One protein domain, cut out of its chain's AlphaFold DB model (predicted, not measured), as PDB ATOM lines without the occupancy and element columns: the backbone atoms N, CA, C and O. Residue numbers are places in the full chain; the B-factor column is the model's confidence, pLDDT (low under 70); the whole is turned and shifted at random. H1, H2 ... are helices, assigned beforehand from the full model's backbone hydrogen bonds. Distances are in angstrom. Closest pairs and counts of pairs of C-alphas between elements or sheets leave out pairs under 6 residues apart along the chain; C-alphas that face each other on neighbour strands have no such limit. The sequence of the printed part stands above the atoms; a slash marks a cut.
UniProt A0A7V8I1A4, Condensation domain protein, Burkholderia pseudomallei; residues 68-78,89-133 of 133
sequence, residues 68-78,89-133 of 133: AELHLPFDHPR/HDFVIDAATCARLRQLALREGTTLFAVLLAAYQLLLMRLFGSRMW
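Overview. This is residues 68 to 78 and 89 to 133 of the 133 residues of the protein "Condensation domain protein" of Burkholderia pseudomallei (UniProt A0A7V8I1A4). Two helices meet near their ends as an L: the later part of H1 packs on the beginning of H2, and H2 is the longer arm. A separate stretch with no named element, residues 68 to 78, lies near the far end of H2, and residues 89 to 97, of which 95 to 97 belong to H1, stick out at the other end of H1. The printed part has 56 residues with two named helices, H1 then H2, and no named strand; the class is all helix. It is loose, with a radius of gyration of the C-alphas of 14.5 A and spans of 40 by 28 by 16 A.

Along the chain. The printed part begins at Ala 68, C-alpha at (33.854, 47.783, 40.733). H1, residues 95 to 107, starts at C-alpha 95 at (57.692, 24.386, 24.418) and measures 18.5 A from first to last C-alpha. H2, residues 112 to 128, measures 24.2 A and ends at C-alpha 128 at (44.313, 38.449, 46.309).

Arrangement. A tight link of 4 residues joins H1 to H2. The two helices touch, H1 with residues 101 to 105 alone and H2 with residues 112 to 115 alone; their closest C-alphas, those of Ala 105 and Leu 112, are 5.4 A apart. Their lines are about perpendicular, at 77 degrees. In H1 and H2 every O i to N i+4 pair is within hydrogen-bond range.

Size, cuts and confidence. The two C-alphas farthest apart, those of Pro 77 and Arg 107, are 42.3 A apart. Residues 79 to 88 are not printed, and C-alphas 78 and 89 across this cut are 20.5 A apart. The mean pLDDT of the printed part is 88.8; residues 129 to 133, up to the chain's last residue, are under 70.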
ATOM      1  N   ALA A  68      33.515  46.573  41.488       82.38
ATOM      2  CA  ALA A  68      33.854  47.783  40.733       82.38
ATOM      3  C   ALA A  68      35.372  47.960  40.537       82.38
ATOM      4  O   ALA A  68      35.813  48.594  39.578       82.38
ATOM      5  N   GLU A  69      36.177  47.400  41.444       81.38
ATOM      6  CA  GLU A  69      37.631  47.458  41.392       81.38
ATOM      7  C   GLU A  69      38.255  46.187  41.975       81.38
ATOM      8  O   GLU A  69      37.784  45.633  42.968       81.38
ATOM      9  N   LEU A  70      39.347  45.740  41.352       79.00
ATOM     10  CA  LEU A  70      40.206  44.697  41.893       79.00
ATOM     11  C   LEU A  70      41.353  45.360  42.667       79.00
ATOM     12  O   LEU A  70      42.161  46.087  42.086       79.00
ATOM     13  N   HIS A  71      41.435  45.100  43.970       75.38
ATOM     14  CA  HIS A  71      42.481  45.647  44.834       75.38
ATOM     15  C   HIS A  71      43.803  44.886  44.646       75.38
ATOM     16  O   HIS A  71      44.112  43.998  45.434       75.38
ATOM     17  N   LEU A  72      44.576  45.227  43.602       75.12
ATOM     18  CA  LEU A  72      45.935  44.702  43.396       75.12
ATOM     19  C   LEU A  72      46.885  45.164  44.528       75.12
ATOM     20  O   LEU A  72      46.659  46.263  45.046       75.12
ATOM     21  N   PRO A  73      47.942  44.410  44.932       77.25
ATOM     22  CA  PRO A  73      48.961  44.930  45.844       77.25
ATOM     23  C   PRO A  73      49.826  45.934  45.073       77.25
ATOM     24  O   PRO A  73      50.960  45.653  44.700       77.25
ATOM     25  N   PHE A  74      49.240  47.074  44.722       78.44
ATOM     26  CA  PHE A  74      49.912  48.096  43.948       78.44
ATOM     27  C   PHE A  74      51.043  48.696  44.780       78.44
ATOM     28  O   PHE A  74      50.839  49.061  45.938       78.44
ATOM     29  N   ASP A  75      52.203  48.890  44.161       85.56
ATOM     30  CA  ASP A  75      53.337  49.574  44.794       85.56
ATOM     31  C   ASP A  75      53.010  51.041  45.141       85.56
ATOM     32  O   ASP A  75      53.641  51.661  46.002       85.56
ATOM     33  N   HIS A  76      52.003  51.612  44.469       83.00
ATOM     34  CA  HIS A  76      51.571  52.997  44.613       83.00
ATOM     35  C   HIS A  76      50.039  53.125  44.599       83.00
ATOM     36  O   HIS A  76      49.363  52.370  43.896       83.00
ATOM     37  N   PRO A  77      49.467  54.119  45.304       83.00
ATOM     38  CA  PRO A  77      48.035  54.393  45.241       83.00
ATOM     39  C   PRO A  77      47.605  54.794  43.823       83.00
ATOM     40  O   PRO A  77      48.333  55.485  43.103       83.00
ATOM     41  N   ARG A  78      46.387  54.401  43.430       83.94
ATOM     42  CA  ARG A  78      45.825  54.732  42.115       83.94
ATOM     43  C   ARG A  78      45.678  56.257  41.970       83.94
ATOM     44  O   ARG A  78      44.970  56.876  42.766       83.94
ATOM     45  N   HIS A  89      57.009  43.973  29.850       95.00
ATOM     46  CA  HIS A  89      57.800  42.865  30.373       95.00
ATOM     47  C   HIS A  89      57.449  41.593  29.610       95.00
ATOM     48  O   HIS A  89      56.352  41.054  29.761       95.00
ATOM     49  N   ASP A  90      58.397  41.119  28.808       95.94
ATOM     50  CA  ASP A  90      58.231  39.908  28.019       95.94
ATOM     51  C   ASP A  90      58.656  38.675  28.819       95.94
ATOM     52  O   ASP A  90      59.656  38.680  29.540       95.94
ATOM     53  N   PHE A  91      57.902  37.591  28.667       95.69
ATOM     54  CA  PHE A  91      58.261  36.280  29.190       95.69
ATOM     55  C   PHE A  91      57.855  35.195  28.194       95.69
ATOM     56  O   PHE A  91      56.959  35.381  27.370       95.69
ATOM     57  N   VAL A  92      58.519  34.045  28.275       96.31
ATOM     58  CA  VAL A  92      58.292  32.916  27.371       96.31
ATOM     59  C   VAL A  92      57.929  31.686  28.189       96.31
ATOM     60  O   VAL A  92      58.603  31.354  29.162       96.31
ATOM     61  N   ILE A  93      56.869  30.994  27.775       95.75
ATOM     62  CA  ILE A  93      56.526  29.663  28.282       95.75
ATOM     63  C   ILE A  93      57.216  28.649  27.374       95.75
ATOM     64  O   ILE A  93      57.010  28.658  26.159       95.75
ATOM     65  N   ASP A  94      58.035  27.774  27.952       97.56
ATOM     66  CA  ASP A  94      58.795  26.792  27.184       97.56
ATOM     67  C   ASP A  94      57.884  25.826  26.400       97.56
ATOM     68  O   ASP A  94      56.710  25.600  26.728       97.56
ATOM     69  N   ALA A  95      58.440  25.234  25.340       97.50
ATOM     70  CA  ALA A  95      57.692  24.386  24.418       97.50
ATOM     71  C   ALA A  95      57.092  23.142  25.094       97.50
ATOM     72  O   ALA A  95      55.973  22.744  24.754       97.50
ATOM     73  N   ALA A  96      57.794  22.546  26.065       98.06
ATOM     74  CA  ALA A  96      57.312  21.363  26.767       98.06
ATOM     75  C   ALA A  96      56.115  21.715  27.660       98.06
ATOM     76  O   ALA A  96      55.098  21.018  27.642       98.06
ATOM     77  N   THR A  97      56.180  22.838  28.378       97.62
ATOM     78  CA  THR A  97      55.048  23.354  29.156       97.62
ATOM     79  C   THR A  97      53.864  23.701  28.255       97.62
ATOM     80  O   THR A  97      52.745  23.265  28.532       97.62
ATOM     81  N   CYS A  98      54.095  24.382  27.129       97.31
ATOM     82  CA  CYS A  98      53.048  24.665  26.144       97.31
ATOM     83  C   CYS A  98      52.373  23.388  25.617       97.31
ATOM     84  O   CYS A  98      51.151  23.349  25.466       97.31
ATOM     85  N   ALA A  99      53.145  22.332  25.345       97.75
ATOM     86  CA  ALA A  99      52.607  21.054  24.887       97.75
ATOM     87  C   ALA A  99      51.695  20.406  25.942       97.75
ATOM     88  O   ALA A  99      50.586  19.979  25.614       97.75
ATOM     89  N   ARG A 100      52.105  20.408  27.218       98.06
ATOM     90  CA  ARG A 100      51.279  19.886  28.321       98.06
ATOM     91  C   ARG A 100      49.980  20.672  28.499       98.06
ATOM     92  O   ARG A 100      48.934  20.068  28.717       98.06
ATOM     93  N   LEU A 101      50.021  22.000  28.370       97.69
ATOM     94  CA  LEU A 101      48.822  22.843  28.456       97.69
ATOM     95  C   LEU A 101      47.848  22.578  27.302       97.69
ATOM     96  O   LEU A 101      46.641  22.527  27.519       97.69
ATOM     97  N   ARG A 102      48.356  22.343  26.084       97.94
ATOM     98  CA  ARG A 102      47.515  21.938  24.945       97.94
ATOM     99  C   ARG A 102      46.865  20.575  25.165       97.94
ATOM    100  O   ARG A 102      45.691  20.414  24.855       97.94
ATOM    101  N   GLN A 103      47.601  19.614  25.723       98.12
ATOM    102  CA  GLN A 103      47.022  18.319  26.086       98.12
ATOM    103  C   GLN A 103      45.950  18.457  27.167       98.12
ATOM    104  O   GLN A 103      44.921  17.796  27.078       98.12
ATOM    105  N   LEU A 104      46.154  19.328  28.159       97.94
ATOM    106  CA  LEU A 104      45.128  19.624  29.156       97.94
ATOM    107  C   LEU A 104      43.869  20.200  28.498       97.94
ATOM    108  O   LEU A 104      42.789  19.675  28.733       97.94
ATOM    109  N   ALA A 105      44.015  21.202  27.627       98.06
ATOM    110  CA  ALA A 105      42.889  21.785  26.901       98.06
ATOM    111  C   ALA A 105      42.093  20.715  26.135       98.06
ATOM    112  O   ALA A 105      40.874  20.648  26.259       98.06
ATOM    113  N   LEU A 106      42.794  19.824  25.423       98.00
ATOM    114  CA  LEU A 106      42.172  18.724  24.688       98.00
ATOM    115  C   LEU A 106      41.396  17.769  25.607       98.00
ATOM    116  O   LEU A 106      40.269  17.407  25.285       98.00
ATOM    117  N   ARG A 107      41.985  17.365  26.740       98.06
ATOM    118  CA  ARG A 107      41.341  16.444  27.694       98.06
ATOM    119  C   ARG A 107      40.079  17.036  28.318       98.06
ATOM    120  O   ARG A 107      39.115  16.306  28.499       98.06
ATOM    121  N   GLU A 108      40.083  18.336  28.598       97.44
ATOM    122  CA  GLU A 108      38.937  19.043  29.184       97.44
ATOM    123  C   GLU A 108      37.915  19.513  28.131       97.44
ATOM    124  O   GLU A 108      36.930  20.159  28.471       97.44
ATOM    125  N   GLY A 109      38.147  19.246  26.837       97.75
ATOM    126  CA  GLY A 109      37.279  19.733  25.758       97.75
ATOM    127  C   GLY A 109      37.263  21.261  25.627       97.75
ATOM    128  O   GLY A 109      36.272  21.840  25.185       97.75
ATOM    129  N   THR A 110      38.348  21.930  26.022       97.62
ATOM    130  CA  THR A 110      38.488  23.392  26.016       97.62
ATOM    131  C   THR A 110      39.582  23.858  25.052       97.62
ATOM    132  O   THR A 110      40.237  23.076  24.363       97.62
ATOM    133  N   THR A 111      39.788  25.172  24.976       97.88
ATOM    134  CA  THR A 111      40.865  25.778  24.189       97.88
ATOM    135  C   THR A 111      42.075  26.092  25.069       97.88
ATOM    136  O   THR A 111      41.952  26.300  26.276       97.88
ATOM    137  N   LEU A 112      43.263  26.207  24.462       97.12
ATOM    138  CA  LEU A 112      44.456  26.681  25.177       97.12
ATOM    139  C   LEU A 112      44.221  28.057  25.825       97.12
ATOM    140  O   LEU A 112      44.727  28.313  26.914       97.12
ATOM    141  N   PHE A 113      43.423  28.916  25.183       96.94
ATOM    142  CA  PHE A 113      43.014  30.202  25.744       96.94
ATOM    143  C   PHE A 113      42.270  30.033  27.074       96.94
ATOM    144  O   PHE A 113      42.638  30.683  28.046       96.94
ATOM    145  N   ALA A 114      41.280  29.136  27.145       97.50
ATOM    146  CA  ALA A 114      40.526  28.887  28.375       97.50
ATOM    147  C   ALA A 114      41.430  28.373  29.508       97.50
ATOM    148  O   ALA A 114      41.325  28.837  30.640       97.50
ATOM    149  N   VAL A 115      42.370  27.477  29.191       97.69
ATOM    150  CA  VAL A 115      43.358  26.971  30.159       97.69
ATOM    151  C   VAL A 115      44.258  28.092  30.687       97.69
ATOM    152  O   VAL A 115      44.466  28.200  31.894       97.69
ATOM    153  N   LEU A 116      44.789  28.944  29.806       97.12
ATOM    154  CA  LEU A 116      45.635  30.073  30.207       97.12
ATOM    155  C   LEU A 116      44.849  31.123  31.000       97.12
ATOM    156  O   LEU A 116      45.366  31.661  31.976       97.12
ATOM    157  N   LEU A 117      43.596  31.379  30.622       97.19
ATOM    158  CA  LEU A 117      42.704  32.273  31.353       97.19
ATOM    159  C   LEU A 117      42.431  31.750  32.767       97.19
ATOM    160  O   LEU A 117      42.525  32.518  33.722       97.19
ATOM    161  N   ALA A 118      42.173  30.449  32.922       96.44
ATOM    162  CA  ALA A 118      42.006  29.824  34.231       96.44
ATOM    163  C   ALA A 118      43.292  29.906  35.071       96.44
ATOM    164  O   ALA A 118      43.244  30.261  36.246       96.44
ATOM    165  N   ALA A 119      44.460  29.653  34.470       95.38
ATOM    166  CA  ALA A 119      45.746  29.810  35.150       95.38
ATOM    167  C   ALA A 119      45.982  31.259  35.618       95.38
ATOM    168  O   ALA A 119      46.460  31.482  36.730       95.38
ATOM    169  N   TYR A 120      45.599  32.243  34.802       93.75
ATOM    170  CA  TYR A 120      45.659  33.656  35.165       93.75
ATOM    171  C   TYR A 120      44.689  34.001  36.304       93.75
ATOM    172  O   TYR A 120      45.087  34.654  37.265       93.75
ATOM    173  N   GLN A 121      43.450  33.507  36.266       92.44
ATOM    174  CA  GLN A 121      42.487  33.681  37.360       92.44
ATOM    175  C   GLN A 121      43.001  33.076  38.672       92.44
ATOM    176  O   GLN A 121      42.910  33.720  39.714       92.44
ATOM    177  N   LEU A 122      43.613  31.888  38.627       93.50
ATOM    178  CA  LEU A 122      44.248  31.262  39.791       93.50
ATOM    179  C   LEU A 122      45.421  32.093  40.329       93.50
ATOM    180  O   LEU A 122      45.565  32.227  41.545       93.50
ATOM    181  N   LEU A 123      46.244  32.667  39.444       91.94
ATOM    182  CA  LEU A 123      47.321  33.579  39.835       91.94
ATOM    183  C   LEU A 123      46.757  34.796  40.571       91.94
ATOM    184  O   LEU A 123      47.238  35.119  41.656       91.94
ATOM    185  N   LEU A 124      45.724  35.435  40.018       89.19
ATOM    186  CA  LEU A 124      45.063  36.557  40.674       89.19
ATOM    187  C   LEU A 124      44.502  36.119  42.034       89.19
ATOM    188  O   LEU A 124      44.855  36.709  43.046       89.19
ATOM    189  N   MET A 125      43.737  35.029  42.110       86.62
ATOM    190  CA  MET A 125      43.200  34.527  43.384       86.62
ATOM    191  C   MET A 125      44.289  34.285  44.439       86.62
ATOM    192  O   MET A 125      44.092  34.611  45.609       86.62
ATOM    193  N   ARG A 126      45.455  33.764  44.040       86.00
ATOM    194  CA  ARG A 126      46.596  33.555  44.944       86.00
ATOM    195  C   ARG A 126      47.201  34.867  45.448       86.00
ATOM    196  O   ARG A 126      47.623  34.920  46.598       86.00
ATOM    197  N   LEU A 127      47.266  35.894  44.605       83.81
ATOM    198  CA  LEU A 127      47.762  37.217  44.988       83.81
ATOM    199  C   LEU A 127      46.733  38.006  45.827       83.81
ATOM    200  O   LEU A 127      47.141  38.839  46.631       83.81
ATOM    201  N   PHE A 128      45.430  37.719  45.677       75.25
ATOM    202  CA  PHE A 128      44.313  38.449  46.309       75.25
ATOM    203  C   PHE A 128      43.665  37.779  47.517       75.25
ATOM    204  O   PHE A 128      42.847  38.404  48.188       75.25
ATOM    205  N   GLY A 129      44.003  36.526  47.815       65.56
ATOM    206  CA  GLY A 129      43.521  35.825  49.006       65.56
ATOM    207  C   GLY A 129      42.035  35.445  49.009       65.56
ATOM    208  O   GLY A 129      41.610  34.799  49.961       65.56
ATOM    209  N   SER A 130      41.255  35.770  47.969       59.16
ATOM    210  CA  SER A 130      39.819  35.460  47.900       59.16
ATOM    211  C   SER A 130      39.313  35.257  46.469       59.16
ATOM    212  O   SER A 130      39.830  35.821  45.505       59.16
ATOM    213  N   ARG A 131      38.294  34.400  46.370       52.56
ATOM    214  CA  ARG A 131      37.635  33.856  45.177       52.56
ATOM    215  C   ARG A 131      37.075  34.957  44.264       52.56
ATOM    216  O   ARG A 131      36.291  35.785  44.713       52.56
ATOM    217  N   MET A 132      37.470  34.954  42.988       53.50
ATOM    218  CA  MET A 132      36.662  35.596  41.944       53.50
ATOM    219  C   MET A 132      35.418  34.721  41.774       53.50
ATOM    220  O   MET A 132      35.593  33.530  41.515       53.50
ATOM    221  N   TRP A 133      34.227  35.310  41.937       52.59
ATOM    222  CA  TRP A 133      32.882  34.696  41.930       52.59
ATOM    223  C   TRP A 133      32.480  33.918  43.199       52.59
ATOM    224  O   TRP A 133      32.979  32.789  43.449       52.59
TER     225      TRP A 133